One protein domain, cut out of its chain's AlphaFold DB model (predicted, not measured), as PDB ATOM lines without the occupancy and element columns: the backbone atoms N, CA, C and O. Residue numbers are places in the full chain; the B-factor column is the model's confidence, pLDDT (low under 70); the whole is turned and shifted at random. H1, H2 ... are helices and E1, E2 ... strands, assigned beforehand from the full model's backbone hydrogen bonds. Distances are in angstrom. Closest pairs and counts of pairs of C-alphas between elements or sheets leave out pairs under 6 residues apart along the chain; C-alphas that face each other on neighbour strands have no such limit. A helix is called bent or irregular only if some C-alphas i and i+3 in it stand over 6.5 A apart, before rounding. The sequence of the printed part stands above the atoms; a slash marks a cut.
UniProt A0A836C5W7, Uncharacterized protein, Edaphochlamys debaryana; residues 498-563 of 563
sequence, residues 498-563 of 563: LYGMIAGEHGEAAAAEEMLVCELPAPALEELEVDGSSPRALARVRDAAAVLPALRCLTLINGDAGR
ATOM      1  N   LEU A 498     168.171 163.791  86.316       89.12
ATOM      2  CA  LEU A 498     167.018 163.194  85.640       89.12
ATOM      3  C   LEU A 498     167.122 163.361  84.125       89.12
ATOM      4  O   LEU A 498     166.953 162.392  83.385       89.12
ATOM      5  N   TYR A 499     167.527 164.546  83.662       89.75
ATOM      6  CA  TYR A 499     167.810 164.768  82.249       89.75
ATOM      7  C   TYR A 499     168.881 163.800  81.732       89.75
ATOM      8  O   TYR A 499     168.714 163.204  80.670       89.75
ATOM      9  N   GLY A 500     169.986 163.632  82.466       92.75
ATOM     10  CA  GLY A 500     171.072 162.725  82.096       92.75
ATOM     11  C   GLY A 500     170.629 161.262  82.026       92.75
ATOM     12  O   GLY A 500     171.036 160.547  81.110       92.75
ATOM     13  N   MET A 501     169.763 160.834  82.946       93.62
ATOM     14  CA  MET A 501     169.184 159.488  82.953       93.62
ATOM     15  C   MET A 501     168.296 159.246  81.728       93.62
ATOM     16  O   MET A 501     168.552 158.310  80.973       93.62
ATOM     17  N   ILE A 502     167.325 160.130  81.472       91.69
ATOM     18  CA  ILE A 502     166.422 160.025  80.313       91.69
ATOM     19  C   ILE A 502     167.220 160.126  79.008       91.69
ATOM     20  O   ILE A 502     166.972 159.386  78.058       91.69
ATOM     21  N   ALA A 503     168.237 160.991  78.957       93.19
ATOM     22  CA  ALA A 503     169.104 161.119  77.791       93.19
ATOM     23  C   ALA A 503     169.946 159.859  77.549       93.19
ATOM     24  O   ALA A 503     170.196 159.505  76.397       93.19
ATOM     25  N   GLY A 504     170.377 159.178  78.613       95.75
ATOM     26  CA  GLY A 504     171.088 157.906  78.522       95.75
ATOM     27  C   GLY A 504     170.201 156.760  78.035       95.75
ATOM     28  O   GLY A 504     170.663 155.925  77.258       95.75
ATOM     29  N   GLU A 505     168.935 156.733  78.455       96.38
ATOM     30  CA  GLU A 505     167.993 155.656  78.130       96.38
ATOM     31  C   GLU A 505     167.299 155.850  76.773       96.38
ATOM     32  O   GLU A 505     167.229 154.927  75.958       96.38
ATOM     33  N   HIS A 506     166.818 157.062  76.504       95.50
ATOM     34  CA  HIS A 506     165.984 157.389  75.345       95.50
ATOM     35  C   HIS A 506     166.679 158.307  74.326       95.50
ATOM     36  O   HIS A 506     166.142 158.566  73.248       95.50
ATOM     37  N   GLY A 507     167.895 158.770  74.629       95.44
ATOM     38  CA  GLY A 507     168.651 159.713  73.808       95.44
ATOM     39  C   GLY A 507     168.377 161.177  74.172       95.44
ATOM     40  O   GLY A 507     167.309 161.539  74.662       95.44
ATOM     41  N   GLU A 508     169.341 162.058  73.887       91.81
ATOM     42  CA  GLU A 508     169.257 163.483  74.252       91.81
ATOM     43  C   GLU A 508     168.048 164.213  73.650       91.81
ATOM     44  O   GLU A 508     167.528 165.139  74.266       91.81
ATOM     45  N   ALA A 509     167.603 163.822  72.452       90.12
ATOM     46  CA  ALA A 509     166.453 164.445  71.797       90.12
ATOM     47  C   ALA A 509     165.141 164.153  72.540       90.12
ATOM     48  O   ALA A 509     164.348 165.069  72.738       90.12
ATOM     49  N   ALA A 510     164.949 162.910  72.996       90.88
ATOM     50  CA  ALA A 510     163.778 162.514  73.772       90.88
ATOM     51  C   ALA A 510     163.777 163.197  75.146       90.88
ATOM     52  O   ALA A 510     162.782 163.804  75.525       90.88
ATOM     53  N   ALA A 511     164.926 163.223  75.835       88.62
ATOM     54  CA  ALA A 511     165.068 163.951  77.096       88.62
ATOM     55  C   ALA A 511     164.775 165.450  76.949       88.62
ATOM     56  O   ALA A 511     164.173 166.070  77.825       88.62
ATOM     57  N   ALA A 512     165.173 166.049  75.823       86.31
ATOM     58  CA  ALA A 512     164.854 167.437  75.524       86.31
ATOM     59  C   ALA A 512     163.359 167.665  75.254       86.31
ATOM     60  O   ALA A 512     162.813 168.668  75.701       86.31
ATOM     61  N   GLU A 513     162.689 166.757  74.550       87.94
ATOM     62  CA  GLU A 513     161.246 166.837  74.296       87.94
ATOM     63  C   GLU A 513     160.411 166.591  75.566       87.94
ATOM     64  O   GLU A 513     159.353 167.188  75.769       87.94
ATOM     65  N   GLU A 514     160.891 165.735  76.460       85.94
ATOM     66  CA  GLU A 514     160.181 165.395  77.686       85.94
ATOM     67  C   GLU A 514     160.393 166.450  78.777       85.94
ATOM     68  O   GLU A 514     159.424 167.027  79.274       85.94
ATOM     69  N   MET A 515     161.652 166.763  79.097       83.69
ATOM     70  CA  MET A 515     161.993 167.636  80.224       83.69
ATOM     71  C   MET A 515     162.203 169.099  79.833       83.69
ATOM     72  O   MET A 515     161.814 169.991  80.583       83.69
ATOM     73  N   LEU A 516     162.804 169.373  78.666       74.69
ATOM     74  CA  LEU A 516     163.179 170.741  78.265       74.69
ATOM     75  C   LEU A 516     162.066 171.498  77.526       74.69
ATOM     76  O   LEU A 516     162.309 172.611  77.050       74.69
ATOM     77  N   VAL A 517     160.857 170.938  77.434       78.06
ATOM     78  CA  VAL A 517     159.691 171.671  76.929       78.06
ATOM     79  C   VAL A 517     159.215 172.627  78.016       78.06
ATOM     80  O   VAL A 517     158.401 172.292  78.872       78.06
ATOM     81  N   CYS A 518     159.777 173.834  77.979       78.25
ATOM     82  CA  CYS A 518     159.285 174.975  78.731       78.25
ATOM     83  C   CYS A 518     158.227 175.677  77.881       78.25
ATOM     84  O   CYS A 518     158.521 176.558  77.072       78.25
ATOM     85  N   GLU A 519     156.987 175.230  78.028       84.25
ATOM     86  CA  GLU A 519     155.840 175.978  77.540       84.25
ATOM     87  C   GLU A 519     155.412 176.921  78.661       84.25
ATOM     88  O   GLU A 519     155.007 176.482  79.738       84.25
ATOM     89  N   LEU A 520     155.529 178.225  78.402       88.00
ATOM     90  CA  LEU A 520     154.978 179.284  79.244       88.00
ATOM     91  C   LEU A 520     153.716 179.828  78.563       88.00
ATOM     92  O   LEU A 520     153.763 180.867  77.903       88.00
ATOM     93  N   PRO A 521     152.574 179.132  78.666       89.19
ATOM     94  CA  PRO A 521     151.312 179.526  78.044       89.19
ATOM     95  C   PRO A 521     150.636 180.701  78.787       89.19
ATOM     96  O   PRO A 521     149.437 180.689  79.045       89.19
ATOM     97  N   ALA A 522     151.398 181.737  79.140       93.81
ATOM     98  CA  ALA A 522     150.953 182.911  79.887       93.81
ATOM     99  C   ALA A 522     151.256 184.188  79.078       93.81
ATOM    100  O   ALA A 522     152.259 184.862  79.319       93.81
ATOM    101  N   PRO A 523     150.424 184.543  78.076       95.38
ATOM    102  CA  PRO A 523     150.707 185.665  77.175       95.38
ATOM    103  C   PRO A 523     150.742 187.032  77.881       95.38
ATOM    104  O   PRO A 523     151.326 187.972  77.343       95.38
ATOM    105  N   ALA A 524     150.125 187.143  79.062       97.25
ATOM    106  CA  ALA A 524     150.093 188.349  79.888       97.25
ATOM    107  C   ALA A 524     151.203 188.406  80.955       97.25
ATOM    108  O   ALA A 524     151.193 189.325  81.772       97.25
ATOM    109  N   LEU A 525     152.143 187.452  80.968       97.75
ATOM    110  CA  LEU A 525     153.176 187.375  81.999       97.75
ATOM    111  C   LEU A 525     154.125 188.575  81.904       97.75
ATOM    112  O   LEU A 525     154.823 188.739  80.906       97.75
ATOM    113  N   GLU A 526     154.143 189.411  82.943       98.12
ATOM    114  CA  GLU A 526     154.977 190.614  83.030       98.12
ATOM    115  C   GLU A 526     156.263 190.356  83.824       98.12
ATOM    116  O   GLU A 526     157.317 190.908  83.496       98.12
ATOM    117  N   GLU A 527     156.193 189.503  84.844       98.19
ATOM    118  CA  GLU A 527     157.300 189.203  85.749       98.19
ATOM    119  C   GLU A 527     157.463 187.689  85.916       98.19
ATOM    120  O   GLU A 527     156.507 186.977  86.237       98.19
ATOM    121  N   LEU A 528     158.688 187.209  85.695       97.50
ATOM    122  CA  LEU A 528     159.074 185.812  85.851       97.50
ATOM    123  C   LEU A 528     160.328 185.714  86.722       97.50
ATOM    124  O   LEU A 528     161.387 186.221  86.349       97.50
ATOM    125  N   GLU A 529     160.216 185.029  87.855       97.62
ATOM    126  CA  GLU A 529     161.342 184.693  88.724       97.62
ATOM    127  C   GLU A 529     161.537 183.177  88.766       97.62
ATOM    128  O   GLU A 529     160.615 182.423  89.076       97.62
ATOM    129  N   VAL A 530     162.748 182.726  88.443       96.38
ATOM    130  CA  VAL A 530     163.103 181.307  88.457       96.38
ATOM    131  C   VAL A 530     164.371 181.109  89.260       96.38
ATOM    132  O   VAL A 530     165.404 181.704  88.949       96.38
ATOM    133  N   ASP A 531     164.281 180.254  90.272       95.38
ATOM    134  CA  ASP A 531     165.421 179.780  91.052       95.38
ATOM    135  C   ASP A 531     165.787 178.359  90.613       95.38
ATOM    136  O   ASP A 531     164.918 177.499  90.488       95.38
ATOM    137  N   GLY A 532     167.056 178.096  90.334       93.38
ATOM    138  CA  GLY A 532     167.509 176.757  89.969       93.38
ATOM    139  C   GLY A 532     169.023 176.660  89.890       93.38
ATOM    140  O   GLY A 532     169.697 177.614  89.510       93.38
ATOM    141  N   SER A 533     169.571 175.491  90.218       92.69
ATOM    142  CA  SER A 533     171.013 175.237  90.102       92.69
ATOM    143  C   SER A 533     171.437 174.832  88.688       92.69
ATOM    144  O   SER A 533     172.553 175.137  88.277       92.69
ATOM    145  N   SER A 534     170.550 174.202  87.900       92.50
ATOM    146  CA  SER A 534     170.859 173.746  86.535       92.50
ATOM    147  C   SER A 534     171.013 174.920  85.554       92.50
ATOM    148  O   SER A 534     170.017 175.551  85.165       92.50
ATOM    149  N   PRO A 535     172.224 175.180  85.016       92.25
ATOM    150  CA  PRO A 535     172.415 176.206  83.993       92.25
ATOM    151  C   PRO A 535     171.666 175.869  82.698       92.25
ATOM    152  O   PRO A 535     171.259 176.768  81.958       92.25
ATOM    153  N   ARG A 536     171.476 174.571  82.418       90.44
ATOM    154  CA  ARG A 536     170.764 174.082  81.234       90.44
ATOM    155  C   ARG A 536     169.282 174.428  81.315       90.44
ATOM    156  O   ARG A 536     168.729 174.919  80.331       90.44
ATOM    157  N   ALA A 537     168.660 174.213  82.470       91.19
ATOM    158  CA  ALA A 537     167.260 174.544  82.687       91.19
ATOM    159  C   ALA A 537     167.034 176.062  82.638       91.19
ATOM    160  O   ALA A 537     166.166 176.529  81.901       91.19
ATOM    161  N   LEU A 538     167.888 176.849  83.306       93.75
ATOM    162  CA  LEU A 538     167.816 178.315  83.271       93.75
ATOM    163  C   LEU A 538     167.996 178.887  81.854       93.75
ATOM    164  O   LEU A 538     167.331 179.858  81.489       93.75
ATOM    165  N   ALA A 539     168.865 178.289  81.029       93.19
ATOM    166  CA  ALA A 539     169.008 178.680  79.626       93.19
ATOM    167  C   ALA A 539     167.719 178.423  78.826       93.19
ATOM    168  O   ALA A 539     167.305 179.275  78.047       93.19
ATOM    169  N   ARG A 540     167.038 177.295  79.064       91.25
ATOM    170  CA  ARG A 540     165.757 176.989  78.408       91.25
ATOM    171  C   ARG A 540     164.625 177.898  78.852       91.25
ATOM    172  O   ARG A 540     163.870 178.360  78.006       91.25
ATOM    173  N   VAL A 541     164.545 178.196  80.146       93.88
ATOM    174  CA  VAL A 541     163.605 179.192  80.676       93.88
ATOM    175  C   VAL A 541     163.847 180.541  80.012       93.88
ATOM    176  O   VAL A 541     162.895 181.188  79.594       93.88
ATOM    177  N   ARG A 542     165.109 180.956  79.852       96.00
ATOM    178  CA  ARG A 542     165.455 182.198  79.148       96.00
ATOM    179  C   ARG A 542     164.984 182.188  77.692       96.00
ATOM    180  O   ARG A 542     164.420 183.183  77.243       96.00
ATOM    181  N   ASP A 543     165.195 181.088  76.973       94.81
ATOM    182  CA  ASP A 543     164.754 180.948  75.580       94.81
ATOM    183  C   ASP A 543     163.218 180.986  75.465       94.81
ATOM    184  O   ASP A 543     162.680 181.667  74.592       94.81
ATOM    185  N   ALA A 544     162.503 180.312  76.371       93.31
ATOM    186  CA  ALA A 544     161.040 180.328  76.431       93.31
ATOM    187  C   ALA A 544     160.486 181.701  76.850       93.31
ATOM    188  O   ALA A 544     159.493 182.177  76.309       93.31
ATOM    189  N   ALA A 545     161.155 182.388  77.771       95.06
ATOM    190  CA  ALA A 545     160.801 183.734  78.198       95.06
ATOM    191  C   ALA A 545     160.974 184.768  77.071       95.06
ATOM    192  O   ALA A 545     160.219 185.734  76.999       95.06
ATOM    193  N   ALA A 546     161.923 184.555  76.150       96.25
ATOM    194  CA  ALA A 546     162.188 185.469  75.039       96.25
ATOM    195  C   ALA A 546     161.030 185.575  74.029       96.25
ATOM    196  O   ALA A 546     160.958 186.559  73.291       96.25
ATOM    197  N   VAL A 547     160.126 184.588  73.985       96.19
ATOM    198  CA  VAL A 547     158.937 184.630  73.118       96.19
ATOM    199  C   VAL A 547     157.715 185.268  73.789       96.19
ATOM    200  O   VAL A 547     156.705 185.480  73.118       96.19
ATOM    201  N   LEU A 548     157.788 185.604  75.083       95.75
ATOM    202  CA  LEU A 548     156.678 186.209  75.818       95.75
ATOM    203  C   LEU A 548     156.578 187.714  75.517       95.75
ATOM    204  O   LEU A 548     157.470 188.478  75.887       95.75
ATOM    205  N   PRO A 549     155.490 188.183  74.881       96.75
ATOM    206  CA  PRO A 549     155.399 189.566  74.411       96.75
ATOM    207  C   PRO A 549     155.234 190.592  75.542       96.75
ATOM    208  O   PRO A 549     155.544 191.766  75.343       96.75
ATOM    209  N   ALA A 550     154.717 190.175  76.702       97.38
ATOM    210  CA  ALA A 550     154.425 191.051  77.835       97.38
ATOM    211  C   ALA A 550     155.541 191.097  78.892       97.38
ATOM    212  O   ALA A 550     155.471 191.936  79.793       97.38
ATOM    213  N   LEU A 551     156.568 190.246  78.783       98.06
ATOM    214  CA  LEU A 551     157.561 190.066  79.837       98.06
ATOM    215  C   LEU A 551     158.467 191.296  79.972       98.06
ATOM    216  O   LEU A 551     159.153 191.699  79.032       98.06
ATOM    217  N   ARG A 552     158.474 191.893  81.166       98.00
ATOM    218  CA  ARG A 552     159.263 193.085  81.519       98.00
ATOM    219  C   ARG A 552     160.410 192.765  82.462       98.00
ATOM    220  O   ARG A 552     161.452 193.409  82.375       98.00
ATOM    221  N   CYS A 553     160.209 191.805  83.360       97.94
ATOM    222  CA  CYS A 553     161.193 191.403  84.353       97.94
ATOM    223  C   CYS A 553     161.443 189.895  84.261       97.94
ATOM    224  O   CYS A 553     160.504 189.105  84.342       97.94
ATOM    225  N   LEU A 554     162.710 189.515  84.099       97.81
ATOM    226  CA  LEU A 554     163.164 188.132  84.168       97.81
ATOM    227  C   LEU A 554     164.292 188.047  85.193       97.81
ATOM    228  O   LEU A 554     165.390 188.553  84.949       97.81
ATOM    229  N   THR A 555     164.024 187.381  86.310       97.75
ATOM    230  CA  THR A 555     165.000 187.137  87.371       97.75
ATOM    231  C   THR A 555     165.376 185.663  87.350       97.75
ATOM    232  O   THR A 555     164.540 184.801  87.594       97.75
ATOM    233  N   LEU A 556     166.638 185.369  87.035       96.62
ATOM    234  CA  LEU A 556     167.188 184.013  87.080       96.62
ATOM    235  C   LEU A 556     168.161 183.943  88.254       96.62
ATOM    236  O   LEU A 556     169.232 184.554  88.204       96.62
ATOM    237  N   ILE A 557     167.770 183.233  89.304       95.44
ATOM    238  CA  ILE A 557     168.573 183.024  90.504       95.44
ATOM    239  C   ILE A 557     169.295 181.690  90.330       95.44
ATOM    240  O   ILE A 557     168.668 180.665  90.076       95.44
ATOM    241  N   ASN A 558     170.624 181.719  90.411       92.06
ATOM    242  CA  ASN A 558     171.432 180.508  90.456       92.06
ATOM    243  C   ASN A 558     171.871 180.284  91.903       92.06
ATOM    244  O   ASN A 558     172.771 180.981  92.382       92.06
ATOM    245  N   GLY A 559     171.222 179.338  92.584       81.75
ATOM    246  CA  GLY A 559     171.481 179.023  93.990       81.75
ATOM    247  C   GLY A 559     172.934 178.637  94.296       81.75
ATOM    248  O   GLY A 559     173.402 178.881  95.408       81.75
ATOM    249  N   ASP A 560     173.679 178.130  93.308       79.88
ATOM    250  CA  ASP A 560     175.064 177.674  93.489       79.88
ATOM    251  C   ASP A 560     176.098 178.805  93.374       79.88
ATOM    252  O   ASP A 560     177.256 178.626  93.729       79.88
ATOM    253  N   ALA A 561     175.719 179.995  92.895       67.06
ATOM    254  CA  ALA A 561     176.674 181.082  92.656       67.06
ATOM    255  C   ALA A 561     177.125 181.826  93.935       67.06
ATOM    256  O   ALA A 561     177.953 182.735  93.846       67.06
ATOM    257  N   GLY A 562     176.570 181.480  95.102       56.94
ATOM    258  CA  GLY A 562     176.808 182.172  96.376       56.94
ATOM    259  C   GLY A 562     177.200 181.283  97.561       56.94
ATOM    260  O   GLY A 562     177.316 181.809  98.667       56.94
ATOM    261  N   ARG A 563     177.385 179.975  97.352       49.06
ATOM    262  CA  ARG A 563     177.977 179.039  98.321       49.06
ATOM    263  C   ARG A 563     179.346 178.607  97.819       49.06
ATOM    264  O   ARG A 563     180.228 178.409  98.680       49.06
TER     265      ARG A 563
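What this domain is: This is residues 498 to 563 of the 563 residues of an uncharacterized protein of Edaphochlamys debaryana (UniProt A0A836C5W7). A flat, loose whole has two parts: a pair of helices, H1 and H2, and H3 over one face of a two-stranded parallel sheet, E1 and E2. Residues 515 to 526 link them, and short H4 follows E2. The printed part has 66 residues, class mixed, ordered H1 H2 E1 H3 E2 H4, with radius of gyration 13.5 A and spans 38 by 33 by 12 A.

How they stand to each other: Begin at H1, residues 498 to 506: it touches H2, residues 508 to 514, opposite ways at a steep tilt of 65 degrees, closest at the C-alphas of Ala 503 and Ala 511, 5.0 A. E1, residues 527 to 531, and E2, residues 553 to 557, are parallel neighbours; N 557 and O 530, 2.8 A, are within hydrogen-bond range. With H3, residues 535 to 545, they form a strand-helix-strand unit, parallel strands with a helix between, its crossover right-handed; the closest C-alphas of H3 and E2, Leu 538 and Leu 556, are 6.9 A apart. H1 and H3 are apart. In H1, H2 and H3 every O i to N i+4 pair is within range; H4, residues 559 to 562, is too short for one.

Where its parts are: Find C-alpha 498 at (167.018, 163.194, 85.640); H1 runs 11.9 A. H3 runs 15.0 A from (172.415, 176.206, 83.993). H4 is only just irregular, C-alphas 559 and 562 being 6.6 A apart.

The domain as a whole: The farthest C-alphas, Glu 505 and Arg 552, are 38.6 A apart. The printed part has no cut, H2 to E1 is a long link, and residues 561 to 563 are under 70 in pLDDT.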